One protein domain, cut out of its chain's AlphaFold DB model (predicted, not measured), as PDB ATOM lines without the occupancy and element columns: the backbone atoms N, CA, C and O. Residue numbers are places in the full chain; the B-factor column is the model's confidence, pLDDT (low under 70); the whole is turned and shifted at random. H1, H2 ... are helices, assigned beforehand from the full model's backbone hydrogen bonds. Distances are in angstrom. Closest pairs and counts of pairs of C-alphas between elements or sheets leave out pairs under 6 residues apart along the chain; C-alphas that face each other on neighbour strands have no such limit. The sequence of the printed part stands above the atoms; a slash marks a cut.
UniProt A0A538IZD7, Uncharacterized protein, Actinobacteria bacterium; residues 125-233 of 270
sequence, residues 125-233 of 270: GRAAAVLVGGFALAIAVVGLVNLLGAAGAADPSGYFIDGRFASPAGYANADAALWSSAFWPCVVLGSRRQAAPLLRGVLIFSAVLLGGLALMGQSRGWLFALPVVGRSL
ATOM      1  N   GLY A 125     238.699 206.475 189.040       84.31
ATOM      2  CA  GLY A 125     237.393 205.846 188.782       84.31
ATOM      3  C   GLY A 125     237.326 204.945 187.538       84.31
ATOM      4  O   GLY A 125     236.609 203.950 187.544       84.31
ATOM      5  N   ARG A 126     238.100 205.243 186.480       84.94
ATOM      6  CA  ARG A 126     238.212 204.366 185.297       84.94
ATOM      7  C   ARG A 126     238.970 203.071 185.599       84.94
ATOM      8  O   ARG A 126     238.523 202.011 185.188       84.94
ATOM      9  N   ALA A 127     240.086 203.165 186.318       85.94
ATOM     10  CA  ALA A 127     240.880 202.014 186.740       85.94
ATOM     11  C   ALA A 127     240.087 201.119 187.705       85.94
ATOM     12  O   ALA A 127     240.034 199.908 187.513       85.94
ATOM     13  N   ALA A 128     239.383 201.722 188.667       87.12
ATOM     14  CA  ALA A 128     238.492 201.004 189.572       87.12
ATOM     15  C   ALA A 128     237.358 200.299 188.807       87.12
ATOM     16  O   ALA A 128     237.058 199.145 189.083       87.12
ATOM     17  N   ALA A 129     236.766 200.951 187.798       89.06
ATOM     18  CA  ALA A 129     235.742 200.326 186.961       89.06
ATOM     19  C   ALA A 129     236.270 199.116 186.171       89.06
ATOM     20  O   ALA A 129     235.541 198.141 186.024       89.06
ATOM     21  N   VAL A 130     237.518 199.157 185.690       89.56
ATOM     22  CA  VAL A 130     238.157 198.006 185.027       89.56
ATOM     23  C   VAL A 130     238.388 196.870 186.019       89.56
ATOM     24  O   VAL A 130     238.041 195.736 185.713       89.56
ATOM     25  N   LEU A 131     238.919 197.167 187.207       90.94
ATOM     26  CA  LEU A 131     239.196 196.161 188.233       90.94
ATOM     27  C   LEU A 131     237.910 195.466 188.705       90.94
ATOM     28  O   LEU A 131     237.804 194.243 188.661       90.94
ATOM     29  N   VAL A 132     236.906 196.253 189.099       92.38
ATOM     30  CA  VAL A 132     235.629 195.738 189.611       92.38
ATOM     31  C   VAL A 132     234.806 195.090 188.490       92.38
ATOM     32  O   VAL A 132     234.158 194.073 188.715       92.38
ATOM     33  N   GLY A 133     234.849 195.630 187.268       93.06
ATOM     34  CA  GLY A 133     234.214 195.004 186.106       93.06
ATOM     35  C   GLY A 133     234.867 193.673 185.731       93.06
ATOM     36  O   GLY A 133     234.161 192.713 185.445       93.06
ATOM     37  N   GLY A 134     236.200 193.595 185.787       92.94
ATOM     38  CA  GLY A 134     236.954 192.360 185.574       92.94
ATOM     39  C   GLY A 134     236.616 191.292 186.610       92.94
ATOM     40  O   GLY A 134     236.308 190.167 186.230       92.94
ATOM     41  N   PHE A 135     236.575 191.663 187.896       93.94
ATOM     42  CA  PHE A 135     236.074 190.796 188.966       93.94
ATOM     43  C   PHE A 135     234.671 190.269 188.650       93.94
ATOM     44  O   PHE A 135     234.450 189.062 188.633       93.94
ATOM     45  N   ALA A 136     233.732 191.165 188.346       95.38
ATOM     46  CA  ALA A 136     232.342 190.787 188.143       95.38
ATOM     47  C   ALA A 136     232.150 189.847 186.942       95.38
ATOM     48  O   ALA A 136     231.378 188.893 187.024       95.38
ATOM     49  N   LEU A 137     232.889 190.075 185.852       95.81
ATOM     50  CA  LEU A 137     232.890 189.186 184.689       95.81
ATOM     51  C   LEU A 137     233.553 187.839 184.990       95.81
ATOM     52  O   LEU A 137     233.030 186.817 184.557       95.81
ATOM     53  N   ALA A 138     234.653 187.812 185.748       94.31
ATOM     54  CA  ALA A 138     235.284 186.559 186.164       94.31
ATOM     55  C   ALA A 138     234.311 185.704 186.988       94.31
ATOM     56  O   ALA A 138     234.105 184.534 186.678       94.31
ATOM     57  N   ILE A 139     233.629 186.308 187.964       94.31
ATOM     58  CA  ILE A 139     232.605 185.624 188.762       94.31
ATOM     59  C   ILE A 139     231.408 185.197 187.900       94.31
ATOM     60  O   ILE A 139     230.887 184.100 188.089       94.31
ATOM     61  N   ALA A 140     230.995 185.994 186.910       95.94
ATOM     62  CA  ALA A 140     229.949 185.592 185.969       95.94
ATOM     63  C   ALA A 140     230.347 184.376 185.121       95.94
ATOM     64  O   ALA A 140     229.506 183.515 184.877       95.94
ATOM     65  N   VAL A 141     231.614 184.274 184.703       95.38
ATOM     66  CA  VAL A 141     232.132 183.084 184.008       95.38
ATOM     67  C   VAL A 141     232.099 181.873 184.936       95.38
ATOM     68  O   VAL A 141     231.589 180.833 184.531       95.38
ATOM     69  N   VAL A 142     232.561 182.008 186.184       93.44
ATOM     70  CA  VAL A 142     232.494 180.920 187.177       93.44
ATOM     71  C   VAL A 142     231.046 180.467 187.388       93.44
ATOM     72  O   VAL A 142     230.769 179.269 187.350       93.44
ATOM     73  N   GLY A 143     230.109 181.404 187.542       93.62
ATOM     74  CA  GLY A 143     228.686 181.099 187.676       93.62
ATOM     75  C   GLY A 143     228.108 180.403 186.440       93.62
ATOM     76  O   GLY A 143     227.389 179.417 186.573       93.62
ATOM     77  N   LEU A 144     228.459 180.866 185.234       96.06
ATOM     78  CA  LEU A 144     227.998 180.259 183.983       96.06
ATOM     79  C   LEU A 144     228.517 178.827 183.826       96.06
ATOM     80  O   LEU A 144     227.744 177.942 183.476       96.06
ATOM     81  N   VAL A 145     229.803 178.596 184.100       94.69
ATOM     82  CA  VAL A 145     230.418 177.263 184.020       94.69
ATOM     83  C   VAL A 145     229.735 176.298 184.985       94.69
ATOM     84  O   VAL A 145     229.378 175.198 184.576       94.69
ATOM     85  N   ASN A 146     229.489 176.713 186.229       93.06
ATOM     86  CA  ASN A 146     228.814 175.862 187.210       93.06
ATOM     87  C   ASN A 146     227.343 175.610 186.853       93.06
ATOM     88  O   ASN A 146     226.863 174.493 187.014       93.06
ATOM     89  N   LEU A 147     226.635 176.610 186.316       94.44
ATOM     90  CA  LEU A 147     225.255 176.436 185.859       94.44
ATOM     91  C   LEU A 147     225.162 175.469 184.673       94.44
ATOM     92  O   LEU A 147     224.303 174.592 184.664       94.44
ATOM     93  N   LEU A 148     226.043 175.617 183.680       95.88
ATOM     94  CA  LEU A 148     226.100 174.717 182.526       95.88
ATOM     95  C   LEU A 148     226.549 173.310 182.932       95.88
ATOM     96  O   LEU A 148     226.010 172.335 182.416       95.88
ATOM     97  N   GLY A 149     227.485 173.205 183.878       93.75
ATOM     98  CA  GLY A 149     227.910 171.936 184.464       93.75
ATOM     99  C   GLY A 149     226.755 171.208 185.151       93.75
ATOM    100  O   GLY A 149     226.542 170.030 184.888       93.75
ATOM    101  N   ALA A 150     225.959 171.921 185.951       92.81
ATOM    102  CA  ALA A 150     224.765 171.365 186.584       92.81
ATOM    103  C   ALA A 150     223.690 170.964 185.562       92.81
ATOM    104  O   ALA A 150     223.102 169.893 185.676       92.81
ATOM    105  N   ALA A 151     223.446 171.802 184.549       93.50
ATOM    106  CA  ALA A 151     222.434 171.548 183.521       93.50
ATOM    107  C   ALA A 151     222.800 170.393 182.572       93.50
ATOM    108  O   ALA A 151     221.909 169.753 182.019       93.50
ATOM    109  N   GLY A 152     224.096 170.154 182.355       94.12
ATOM    110  CA  GLY A 152     224.602 169.081 181.497       94.12
ATOM    111  C   GLY A 152     224.946 167.782 182.230       94.12
ATOM    112  O   GLY A 152     225.262 166.793 181.570       94.12
ATOM    113  N   ALA A 153     224.928 167.765 183.565       93.25
ATOM    114  CA  ALA A 153     225.260 166.579 184.347       93.25
ATOM    115  C   ALA A 153     224.147 165.524 184.273       93.25
ATOM    116  O   ALA A 153     222.963 165.845 184.350       93.25
ATOM    117  N   ALA A 154     224.538 164.247 184.192       91.62
ATOM    118  CA  ALA A 154     223.599 163.129 184.311       91.62
ATOM    119  C   ALA A 154     222.933 163.087 185.698       91.62
ATOM    120  O   ALA A 154     221.768 162.714 185.809       91.62
ATOM    121  N   ASP A 155     223.665 163.510 186.733       89.94
ATOM    122  CA  ASP A 155     223.151 163.738 188.080       89.94
ATOM    123  C   ASP A 155     223.537 165.152 188.567       89.94
ATOM    124  O   ASP A 155     224.700 165.397 188.904       89.94
ATOM    125  N   PRO A 156     222.583 166.101 188.602       89.19
ATOM    126  CA  PRO A 156     222.822 167.455 189.096       89.19
ATOM    127  C   PRO A 156     222.975 167.558 190.620       89.19
ATOM    128  O   PRO A 156     223.329 168.636 191.099       89.19
ATOM    129  N   SER A 157     222.701 166.496 191.392       88.06
ATOM    130  CA  SER A 157     222.623 166.554 192.860       88.06
ATOM    131  C   SER A 157     223.888 167.120 193.517       88.06
ATOM    132  O   SER A 157     223.782 167.897 194.460       88.06
ATOM    133  N   GLY A 158     225.074 166.852 192.958       87.25
ATOM    134  CA  GLY A 158     226.354 167.362 193.466       87.25
ATOM    135  C   GLY A 158     226.518 168.890 193.436       87.25
ATOM    136  O   GLY A 158     227.408 169.416 194.098       87.25
ATOM    137  N   TYR A 159     225.666 169.618 192.705       90.06
ATOM    138  CA  TYR A 159     225.668 171.089 192.671       90.06
ATOM    139  C   TYR A 159     224.729 171.718 193.711       90.06
ATOM    140  O   TYR A 159     224.734 172.944 193.882       90.06
ATOM    141  N   PHE A 160     223.913 170.907 194.389       92.50
ATOM    142  CA  PHE A 160     222.885 171.368 195.313       92.50
ATOM    143  C   PHE A 160     223.060 170.750 196.704       92.50
ATOM    144  O   PHE A 160     223.331 169.564 196.850       92.50
ATOM    145  N   ILE A 161     222.830 171.550 197.745       90.81
ATOM    146  CA  ILE A 161     222.711 171.081 199.132       90.81
ATOM    147  C   ILE A 161     221.306 171.441 199.600       90.81
ATOM    148  O   ILE A 161     220.931 172.614 199.576       90.81
ATOM    149  N   ASP A 162     220.509 170.433 199.957       89.62
ATOM    150  CA  ASP A 162     219.098 170.590 200.340       89.62
ATOM    151  C   ASP A 162     218.271 171.376 199.300       89.62
ATOM    152  O   ASP A 162     217.464 172.243 199.630       89.62
ATOM    153  N   GLY A 163     218.518 171.121 198.007       89.00
ATOM    154  CA  GLY A 163     217.844 171.803 196.892       89.00
ATOM    155  C   GLY A 163     218.319 173.237 196.627       89.00
ATOM    156  O   GLY A 163     217.741 173.931 195.791       89.00
ATOM    157  N   ARG A 164     219.377 173.694 197.305       92.00
ATOM    158  CA  ARG A 164     219.947 175.040 197.152       92.00
ATOM    159  C   ARG A 164     221.249 174.969 196.379       92.00
ATOM    160  O   ARG A 164     222.110 174.161 196.715       92.00
ATOM    161  N   PHE A 165     221.408 175.829 195.379       91.50
ATOM    162  CA  PHE A 165     222.633 175.850 194.581       91.50
ATOM    163  C   PHE A 165     223.827 176.228 195.469       91.50
ATOM    164  O   PHE A 165     223.818 177.292 196.095       91.50
ATOM    165  N   ALA A 166     224.807 175.330 195.556       91.75
ATOM    166  CA  ALA A 166     225.894 175.366 196.538       91.75
ATOM    167  C   ALA A 166     227.271 175.109 195.906       91.75
ATOM    168  O   ALA A 166     228.176 174.594 196.555       91.75
ATOM    169  N   SER A 167     227.420 175.447 194.629       89.62
ATOM    170  CA  SER A 167     228.688 175.399 193.905       89.62
ATOM    171  C   SER A 167     229.053 176.809 193.422       89.62
ATOM    172  O   SER A 167     228.138 177.543 193.030       89.62
ATOM    173  N   PRO A 168     230.344 177.210 193.384       88.31
ATOM    174  CA  PRO A 168     231.554 176.420 193.652       88.31
ATOM    175  C   PRO A 168     231.987 176.347 195.120       88.31
ATOM    176  O   PRO A 168     232.921 175.608 195.421       88.31
ATOM    177  N   ALA A 169     231.398 177.119 196.035       86.44
ATOM    178  CA  ALA A 169     231.919 177.211 197.398       86.44
ATOM    179  C   ALA A 169     231.599 175.989 198.277       86.44
ATOM    180  O   ALA A 169     232.130 175.888 199.381       86.44
ATOM    181  N   GLY A 170     230.711 175.092 197.839       87.31
ATOM    182  CA  GLY A 170     230.222 173.985 198.667       87.31
ATOM    183  C   GLY A 170     229.265 174.452 199.768       87.31
ATOM    184  O   GLY A 170     228.981 173.710 200.705       87.31
ATOM    185  N   TYR A 171     228.792 175.702 199.705       88.06
ATOM    186  CA  TYR A 171     227.953 176.298 200.739       88.06
ATOM    187  C   TYR A 171     227.051 177.385 200.150       88.06
ATOM    188  O   TYR A 171     227.486 178.504 199.873       88.06
ATOM    189  N   ALA A 172     225.753 177.086 200.050       90.88
ATOM    190  CA  ALA A 172     224.769 177.922 199.353       90.88
ATOM    191  C   ALA A 172     224.740 179.398 199.801       90.88
ATOM    192  O   ALA A 172     224.475 180.296 199.002       90.88
ATOM    193  N   ASN A 173     225.018 179.685 201.078       90.31
ATOM    194  CA  ASN A 173     225.074 181.067 201.565       90.31
ATOM    195  C   ASN A 173     226.340 181.807 201.106       90.31
ATOM    196  O   ASN A 173     226.261 183.004 200.824       90.31
ATOM    197  N   ALA A 174     227.488 181.123 201.033       88.44
ATOM    198  CA  ALA A 174     228.720 181.711 200.510       88.44
ATOM    199  C   ALA A 174     228.590 181.985 199.011       88.44
ATOM    200  O   ALA A 174     228.917 183.085 198.570       88.44
ATOM    201  N   ASP A 175     228.018 181.047 198.255       91.31
ATOM    202  CA  ASP A 175     227.768 181.230 196.825       91.31
ATOM    203  C   ASP A 175     226.795 182.383 196.570       91.31
ATOM    204  O   ASP A 175     227.095 183.288 195.791       91.31
ATOM    205  N   ALA A 176     225.677 182.447 197.301       92.00
ATOM    206  CA  ALA A 176     224.748 183.571 197.194       92.00
ATOM    207  C   ALA A 176     225.432 184.922 197.477       92.00
ATOM    208  O   ALA A 176     225.185 185.900 196.764       92.00
ATOM    209  N   ALA A 177     226.311 184.991 198.481       90.50
ATOM    210  CA  ALA A 177     227.093 186.192 198.767       90.50
ATOM    211  C   ALA A 177     228.070 186.527 197.625       90.50
ATOM    212  O   ALA A 177     228.139 187.687 197.205       90.50
ATOM    213  N   LEU A 178     228.763 185.526 197.076       91.25
ATOM    214  CA  LEU A 178     229.686 185.683 195.953       91.25
ATOM    215  C   LEU A 178     228.967 186.232 194.714       91.25
ATOM    216  O   LEU A 178     229.366 187.275 194.185       91.25
ATOM    217  N   TRP A 179     227.857 185.613 194.307       93.25
ATOM    218  CA  TRP A 179     227.055 186.060 193.163       93.25
ATOM    219  C   TRP A 179     226.533 187.481 193.350       93.25
ATOM    220  O   TRP A 179     226.617 188.314 192.444       93.25
ATOM    221  N   SER A 180     226.079 187.799 194.560       92.56
ATOM    222  CA  SER A 180     225.573 189.131 194.907       92.56
ATOM    223  C   SER A 180     226.651 190.207 194.879       92.56
ATOM    224  O   SER A 180     226.386 191.339 194.469       92.56
ATOM    225  N   SER A 181     227.873 189.863 195.295       91.88
ATOM    226  CA  SER A 181     229.002 190.792 195.286       91.88
ATOM    227  C   SER A 181     229.382 191.227 193.863       91.88
ATOM    228  O   SER A 181     229.734 192.388 193.650       91.88
ATOM    229  N   ALA A 182     229.232 190.335 192.875       94.62
ATOM    230  CA  ALA A 182     229.492 190.603 191.459       94.62
ATOM    231  C   ALA A 182     228.269 191.167 190.705       94.62
ATOM    232  O   ALA A 182     228.428 191.917 189.737       94.62
ATOM    233  N   PHE A 183     227.052 190.873 191.168       94.44
ATOM    234  CA  PHE A 183     225.798 191.360 190.586       94.44
ATOM    235  C   PHE A 183     225.738 192.894 190.500       94.44
ATOM    236  O   PHE A 183     225.494 193.460 189.431       94.44
ATOM    237  N   TRP A 184     225.989 193.591 191.611       93.12
ATOM    238  CA  TRP A 184     225.855 195.051 191.671       93.12
ATOM    239  C   TRP A 184     226.825 195.798 190.748       93.12
ATOM    240  O   TRP A 184     226.378 196.698 190.027       93.12
ATOM    241  N   PRO A 185     228.122 195.436 190.686       93.56
ATOM    242  CA  PRO A 185     229.019 195.940 189.657       93.56
ATOM    243  C   PRO A 185     228.491 195.804 188.231       93.56
ATOM    244  O   PRO A 185     228.562 196.770 187.468       93.56
ATOM    245  N   CYS A 186     227.929 194.646 187.878       95.25
ATOM    246  CA  CYS A 186     227.362 194.397 186.556       95.25
ATOM    247  C   CYS A 186     226.204 195.358 186.244       95.25
ATOM    248  O   CYS A 186     226.199 195.996 185.188       95.25
ATOM    249  N   VAL A 187     225.283 195.566 187.193       93.31
ATOM    250  CA  VAL A 187     224.170 196.528 187.055       93.31
ATOM    251  C   VAL A 187     224.683 197.966 186.897       93.31
ATOM    252  O   VAL A 187     224.270 198.703 185.991       93.31
ATOM    253  N   VAL A 188     225.612 198.388 187.757       91.94
ATOM    254  CA  VAL A 188     226.132 199.764 187.768       91.94
ATOM    255  C   VAL A 188     226.962 200.065 186.521       91.94
ATOM    256  O   VAL A 188     226.859 201.160 185.970       91.94
ATOM    257  N   LEU A 189     227.795 199.131 186.062       91.69
ATOM    258  CA  LEU A 189     228.637 199.332 184.882       91.69
ATOM    259  C   LEU A 189     227.853 199.135 183.575       91.69
ATOM    260  O   LEU A 189     228.080 199.887 182.627       91.69
ATOM    261  N   GLY A 190     226.894 198.206 183.523       91.25
ATOM    262  CA  GLY A 190     226.051 197.967 182.344       91.25
ATOM    263  C   GLY A 190     225.049 199.097 182.060       91.25
ATOM    264  O   GLY A 190     224.777 199.431 180.899       91.25
ATOM    265  N   SER A 191     224.556 199.763 183.109       90.38
ATOM    266  CA  SER A 191     223.657 200.924 182.985       90.38
ATOM    267  C   SER A 191     224.358 202.201 182.495       90.38
ATOM    268  O   SER A 191     223.702 203.137 182.027       90.38
ATOM    269  N   ARG A 192     225.695 202.252 182.537       86.00
ATOM    270  CA  ARG A 192     226.487 203.414 182.109       86.00
ATOM    271  C   ARG A 192     226.604 203.494 180.590       86.00
ATOM    272  O   ARG A 192     227.057 202.566 179.930       86.00
ATOM    273  N   ARG A 193     226.281 204.662 180.023       82.25
ATOM    274  CA  ARG A 193     226.383 204.927 178.572       82.25
ATOM    275  C   ARG A 193     227.823 205.068 178.064       82.25
ATOM    276  O   ARG A 193     228.033 205.112 176.860       82.25
ATOM    277  N   GLN A 194     228.804 205.165 178.960       79.38
ATOM    278  CA  GLN A 194     230.219 205.333 178.621       79.38
ATOM    279  C   GLN A 194     230.895 204.027 178.169       79.38
ATOM    280  O   GLN A 194     231.967 204.081 177.572       79.38
ATOM    281  N   ALA A 195     230.305 202.869 178.476       77.12
ATOM    282  CA  ALA A 195     230.804 201.574 178.031       77.12
ATOM    283  C   ALA A 195     230.321 201.254 176.606       77.12
ATOM    284  O   ALA A 195     229.237 201.676 176.196       77.12
ATOM    285  N   ALA A 196     231.119 200.485 175.858       86.00
ATOM    286  CA  ALA A 196     230.747 200.024 174.523       86.00
ATOM    287  C   ALA A 196     229.427 199.224 174.571       86.00
ATOM    288  O   ALA A 196     229.223 198.477 175.532       86.00
ATOM    289  N   PRO A 197     228.545 199.328 173.555       89.12
ATOM    290  CA  PRO A 197     227.240 198.661 173.567       89.12
ATOM    291  C   PRO A 197     227.318 197.157 173.849       89.12
ATOM    292  O   PRO A 197     226.558 196.656 174.673       89.12
ATOM    293  N   LEU A 198     228.289 196.460 173.248       92.38
ATOM    294  CA  LEU A 198     228.501 195.029 173.470       92.38
ATOM    295  C   LEU A 198     228.873 194.722 174.926       92.38
ATOM    296  O   LEU A 198     228.264 193.860 175.547       92.38
ATOM    297  N   LEU A 199     229.822 195.470 175.499       91.50
ATOM    298  CA  LEU A 199     230.238 195.290 176.893       91.50
ATOM    299  C   LEU A 199     229.077 195.541 177.862       91.50
ATOM    300  O   LEU A 199     228.947 194.846 178.863       91.50
ATOM    301  N   ARG A 200     228.204 196.504 177.553       92.19
ATOM    302  CA  ARG A 200     226.982 196.738 178.334       92.19
ATOM    303  C   ARG A 200     226.031 195.551 178.256       92.19
ATOM    304  O   ARG A 200     225.507 195.155 179.289       92.19
ATOM    305  N   GLY A 201     225.838 194.988 177.062       93.44
ATOM    306  CA  GLY A 201     225.044 193.774 176.867       93.44
ATOM    307  C   GLY A 201     225.574 192.610 177.704       93.44
ATOM    308  O   GLY A 201     224.813 192.017 178.460       93.44
ATOM    309  N   VAL A 202     226.888 192.366 177.655       96.31
ATOM    310  CA  VAL A 202     227.548 191.326 178.461       96.31
ATOM    311  C   VAL A 202     227.352 191.577 179.957       96.31
ATOM    312  O   VAL A 202     226.931 190.675 180.665       96.31
ATOM    313  N   LEU A 203     227.576 192.799 180.444       95.94
ATOM    314  CA  LEU A 203     227.395 193.126 181.864       95.94
ATOM    315  C   LEU A 203     225.939 192.966 182.324       95.94
ATOM    316  O   LEU A 203     225.698 192.475 183.421       95.94
ATOM    317  N   ILE A 204     224.960 193.353 181.502       95.94
ATOM    318  CA  ILE A 204     223.539 193.168 181.832       95.94
ATOM    319  C   ILE A 204     223.187 191.675 181.851       95.94
ATOM    320  O   ILE A 204     222.538 191.227 182.793       95.94
ATOM    321  N   PHE A 205     223.659 190.899 180.873       96.62
ATOM    322  CA  PHE A 205     223.510 189.443 180.871       96.62
ATOM    323  C   PHE A 205     224.118 188.817 182.134       96.62
ATOM    324  O   PHE A 205     223.448 188.057 182.830       96.62
ATOM    325  N   SER A 206     225.347 189.200 182.486       97.38
ATOM    326  CA  SER A 206     226.017 188.749 183.706       97.38
ATOM    327  C   SER A 206     225.236 189.121 184.966       97.38
ATOM    328  O   SER A 206     225.157 188.310 185.880       97.38
ATOM    329  N   ALA A 207     224.613 190.304 185.028       96.56
ATOM    330  CA  ALA A 207     223.750 190.671 186.150       96.56
ATOM    331  C   ALA A 207     222.532 189.740 186.266       96.56
ATOM    332  O   ALA A 207     222.214 189.291 187.362       96.56
ATOM    333  N   VAL A 208     221.868 189.418 185.153       96.62
ATOM    334  CA  VAL A 208     220.714 188.502 185.159       96.62
ATOM    335  C   VAL A 208     221.133 187.102 185.608       96.62
ATOM    336  O   VAL A 208     220.507 186.538 186.503       96.62
ATOM    337  N   LEU A 209     222.227 186.578 185.048       97.12
ATOM    338  CA  LEU A 209     222.791 185.280 185.422       97.12
ATOM    339  C   LEU A 209     223.109 185.212 186.923       97.12
ATOM    340  O   LEU A 209     222.631 184.322 187.622       97.12
ATOM    341  N   LEU A 210     223.891 186.172 187.425       96.06
ATOM    342  CA  LEU A 210     224.318 186.211 188.824       96.06
ATOM    343  C   LEU A 210     223.140 186.418 189.782       96.06
ATOM    344  O   LEU A 210     223.113 185.826 190.857       96.06
ATOM    345  N   GLY A 211     222.146 187.222 189.391       94.38
ATOM    346  CA  GLY A 211     220.915 187.395 190.161       94.38
ATOM    347  C   GLY A 211     220.105 186.100 190.267       94.38
ATOM    348  O   GLY A 211     219.623 185.770 191.349       94.38
ATOM    349  N   GLY A 212     220.008 185.336 189.174       94.06
ATOM    350  CA  GLY A 212     219.366 184.020 189.166       94.06
ATOM    351  C   GLY A 212     220.084 183.010 190.062       94.06
ATOM    352  O   GLY A 212     219.445 182.357 190.883       94.06
ATOM    353  N   LEU A 213     221.415 182.939 189.977       93.88
ATOM    354  CA  LEU A 213     222.222 182.062 190.834       93.88
ATOM    355  C   LEU A 213     222.115 182.440 192.319       93.88
ATOM    356  O   LEU A 213     221.973 181.566 193.174       93.88
ATOM    357  N   ALA A 214     222.115 183.738 192.639       92.62
ATOM    358  CA  ALA A 214     221.902 184.208 194.007       92.62
ATOM    359  C   ALA A 214     220.526 183.786 194.555       92.62
ATOM    360  O   ALA A 214     220.426 183.382 195.716       92.62
ATOM    361  N   LEU A 215     219.484 183.822 193.714       92.25
ATOM    362  CA  LEU A 215     218.138 183.374 194.075       92.25
ATOM    363  C   LEU A 215     218.090 181.859 194.338       92.25
ATOM    364  O   LEU A 215     217.483 181.434 195.322       92.25
ATOM    365  N   MET A 216     218.772 181.053 193.517       92.44
ATOM    366  CA  MET A 216     218.864 179.595 193.702       92.44
ATOM    367  C   MET A 216     219.597 179.194 194.992       92.44
ATOM    368  O   MET A 216     219.342 178.122 195.537       92.44
ATOM    369  N   GLY A 217     220.469 180.058 195.523       90.12
ATOM    370  CA  GLY A 217     221.098 179.855 196.830       90.12
ATOM    371  C   GLY A 217     220.133 180.016 198.017       90.12
ATOM    372  O   GLY A 217     220.463 179.594 199.126       90.12
ATOM    373  N   GLN A 218     218.949 180.616 197.822       88.81
ATOM    374  CA  GLN A 218     217.899 180.811 198.841       88.81
ATOM    375  C   GLN A 218     218.409 181.379 200.185       88.81
ATOM    376  O   GLN A 218     217.984 180.974 201.270       88.81
ATOM    377  N   SER A 219     219.370 182.306 200.148       87.12
ATOM    378  CA  SER A 219     219.960 182.852 201.373       87.12
ATOM    379  C   SER A 219     219.040 183.878 202.044       87.12
ATOM    380  O   SER A 219     218.683 184.895 201.454       87.12
ATOM    381  N   ARG A 220     218.719 183.675 203.329       84.88
ATOM    382  CA  ARG A 220     217.908 184.629 204.118       84.88
ATOM    383  C   ARG A 220     218.592 185.992 204.261       84.88
ATOM    384  O   ARG A 220     217.919 187.016 204.245       84.88
ATOM    385  N   GLY A 221     219.924 186.015 204.361       79.19
ATOM    386  CA  GLY A 221     220.699 187.257 204.454       79.19
ATOM    387  C   GLY A 221     220.610 188.108 203.183       79.19
ATOM    388  O   GLY A 221     220.623 189.338 203.249       79.19
ATOM    389  N   TRP A 222     220.435 187.462 202.029       81.62
ATOM    390  CA  TRP A 222     220.309 188.140 200.740       81.62
ATOM    391  C   TRP A 222     219.057 189.022 200.645       81.62
ATOM    392  O   TRP A 222     219.121 190.107 200.065       81.62
ATOM    393  N   LEU A 223     217.961 188.612 201.299       81.00
ATOM    394  CA  LEU A 223     216.705 189.373 201.359       81.00
ATOM    395  C   LEU A 223     216.897 190.775 201.950       81.00
ATOM    396  O   LEU A 223     216.244 191.720 201.517       81.00
ATOM    397  N   PHE A 224     217.811 190.920 202.912       83.69
ATOM    398  CA  PHE A 224     218.117 192.205 203.543       83.69
ATOM    399  C   PHE A 224     219.241 192.954 202.826       83.69
ATOM    400  O   PHE A 224     219.196 194.180 202.710       83.69
ATOM    401  N   ALA A 225     220.243 192.237 202.311       81.62
ATOM    402  CA  ALA A 225     221.391 192.852 201.650       81.62
ATOM    403  C   ALA A 225     220.997 193.585 200.354       81.62
ATOM    404  O   ALA A 225     221.436 194.715 200.125       81.62
ATOM    405  N   LEU A 226     220.137 192.980 199.526       82.81
ATOM    406  CA  LEU A 226     219.681 193.573 198.266       82.81
ATOM    407  C   LEU A 226     219.083 194.987 198.417       82.81
ATOM    408  O   LEU A 226     219.583 195.906 197.761       82.81
ATOM    409  N   PRO A 227     218.044 195.215 199.247       84.94
ATOM    410  CA  PRO A 227     217.424 196.533 199.355       84.94
ATOM    411  C   PRO A 227     218.378 197.578 199.943       84.94
ATOM    412  O   PRO A 227     218.358 198.733 199.515       84.94
ATOM    413  N   VAL A 228     219.255 197.187 200.874       85.56
ATOM    414  CA  VAL A 228     220.242 198.097 201.480       85.56
ATOM    415  C   VAL A 228     221.261 198.577 200.447       85.56
ATOM    416  O   VAL A 228     221.524 199.783 200.346       85.56
ATOM    417  N   VAL A 229     221.811 197.662 199.644       83.69
ATOM    418  CA  VAL A 229     222.781 198.023 198.601       83.69
ATOM    419  C   VAL A 229     222.099 198.811 197.485       83.69
ATOM    420  O   VAL A 229     222.613 199.853 197.077       83.69
ATOM    421  N   GLY A 230     220.905 198.395 197.053       83.06
ATOM    422  CA  GLY A 230     220.120 199.121 196.054       83.06
ATOM    423  C   GLY A 230     219.821 200.560 196.480       83.06
ATOM    424  O   GLY A 230     220.039 201.496 195.705       83.06
ATOM    425  N   ARG A 231     219.416 200.767 197.740       87.75
ATOM    426  CA  ARG A 231     219.184 202.106 198.298       87.75
ATOM    427  C   ARG A 231     220.461 202.940 198.314       87.75
ATOM    428  O   ARG A 231     220.419 204.087 197.882       87.75
ATOM    429  N   SER A 232     221.572 202.365 198.769       83.81
ATOM    430  CA  SER A 232     222.877 203.040 198.822       83.81
ATOM    431  C   SER A 232     223.366 203.471 197.436       83.81
ATOM    432  O   SER A 232     223.911 204.561 197.269       83.81
ATOM    433  N   LEU A 233     223.138 202.641 196.415       83.38
ATOM    434  CA  LEU A 233     223.491 202.969 195.035       83.38
ATOM    435  C   LEU A 233     222.592 204.073 194.462       83.38
ATOM    436  O   LEU A 233     223.102 204.991 193.816       83.38
TER     437      LEU A 233
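Overview. This is residues 125 to 233 of the 270 residues of an uncharacterized protein of Actinobacteria bacterium (UniProt A0A538IZD7). What shape? The hairpin of H3 and H4 crosses long H1 steeply; H5 folds back beside H3, and H2 sits by H1's end. What parts? The printed part has 109 residues with five named helices, H1 to H5. It is all helix and compact: radius of gyration of the C-alphas 14.3 A, spans 43 by 30 by 18 A.

Arrangement. What touches? H1, residues 125 to 152, touches H3, residues 172 to 190, at a steep tilt of 49 degrees, C-alphas 136 and 182 closest, 4.4 A. H3 forms a hairpin with H4, residues 197 to 216. Hydrogen bonds? Every O i to N i+4 pair is within hydrogen-bond range in H1 and H4, 13 of 15 in H3 and 7 of 10 in H5, residues 220 to 233.

Along the chain. Where? C-alpha 125 is at (237.393, 205.846, 188.782), C-alpha 233 at (223.491, 202.969, 195.035). How long? H1 measures 39.6 A; H2 is residues 156 to 159.

Size, cuts and confidence. Cut? The printed part has no cut. Low confidence? No printed residue is under 70.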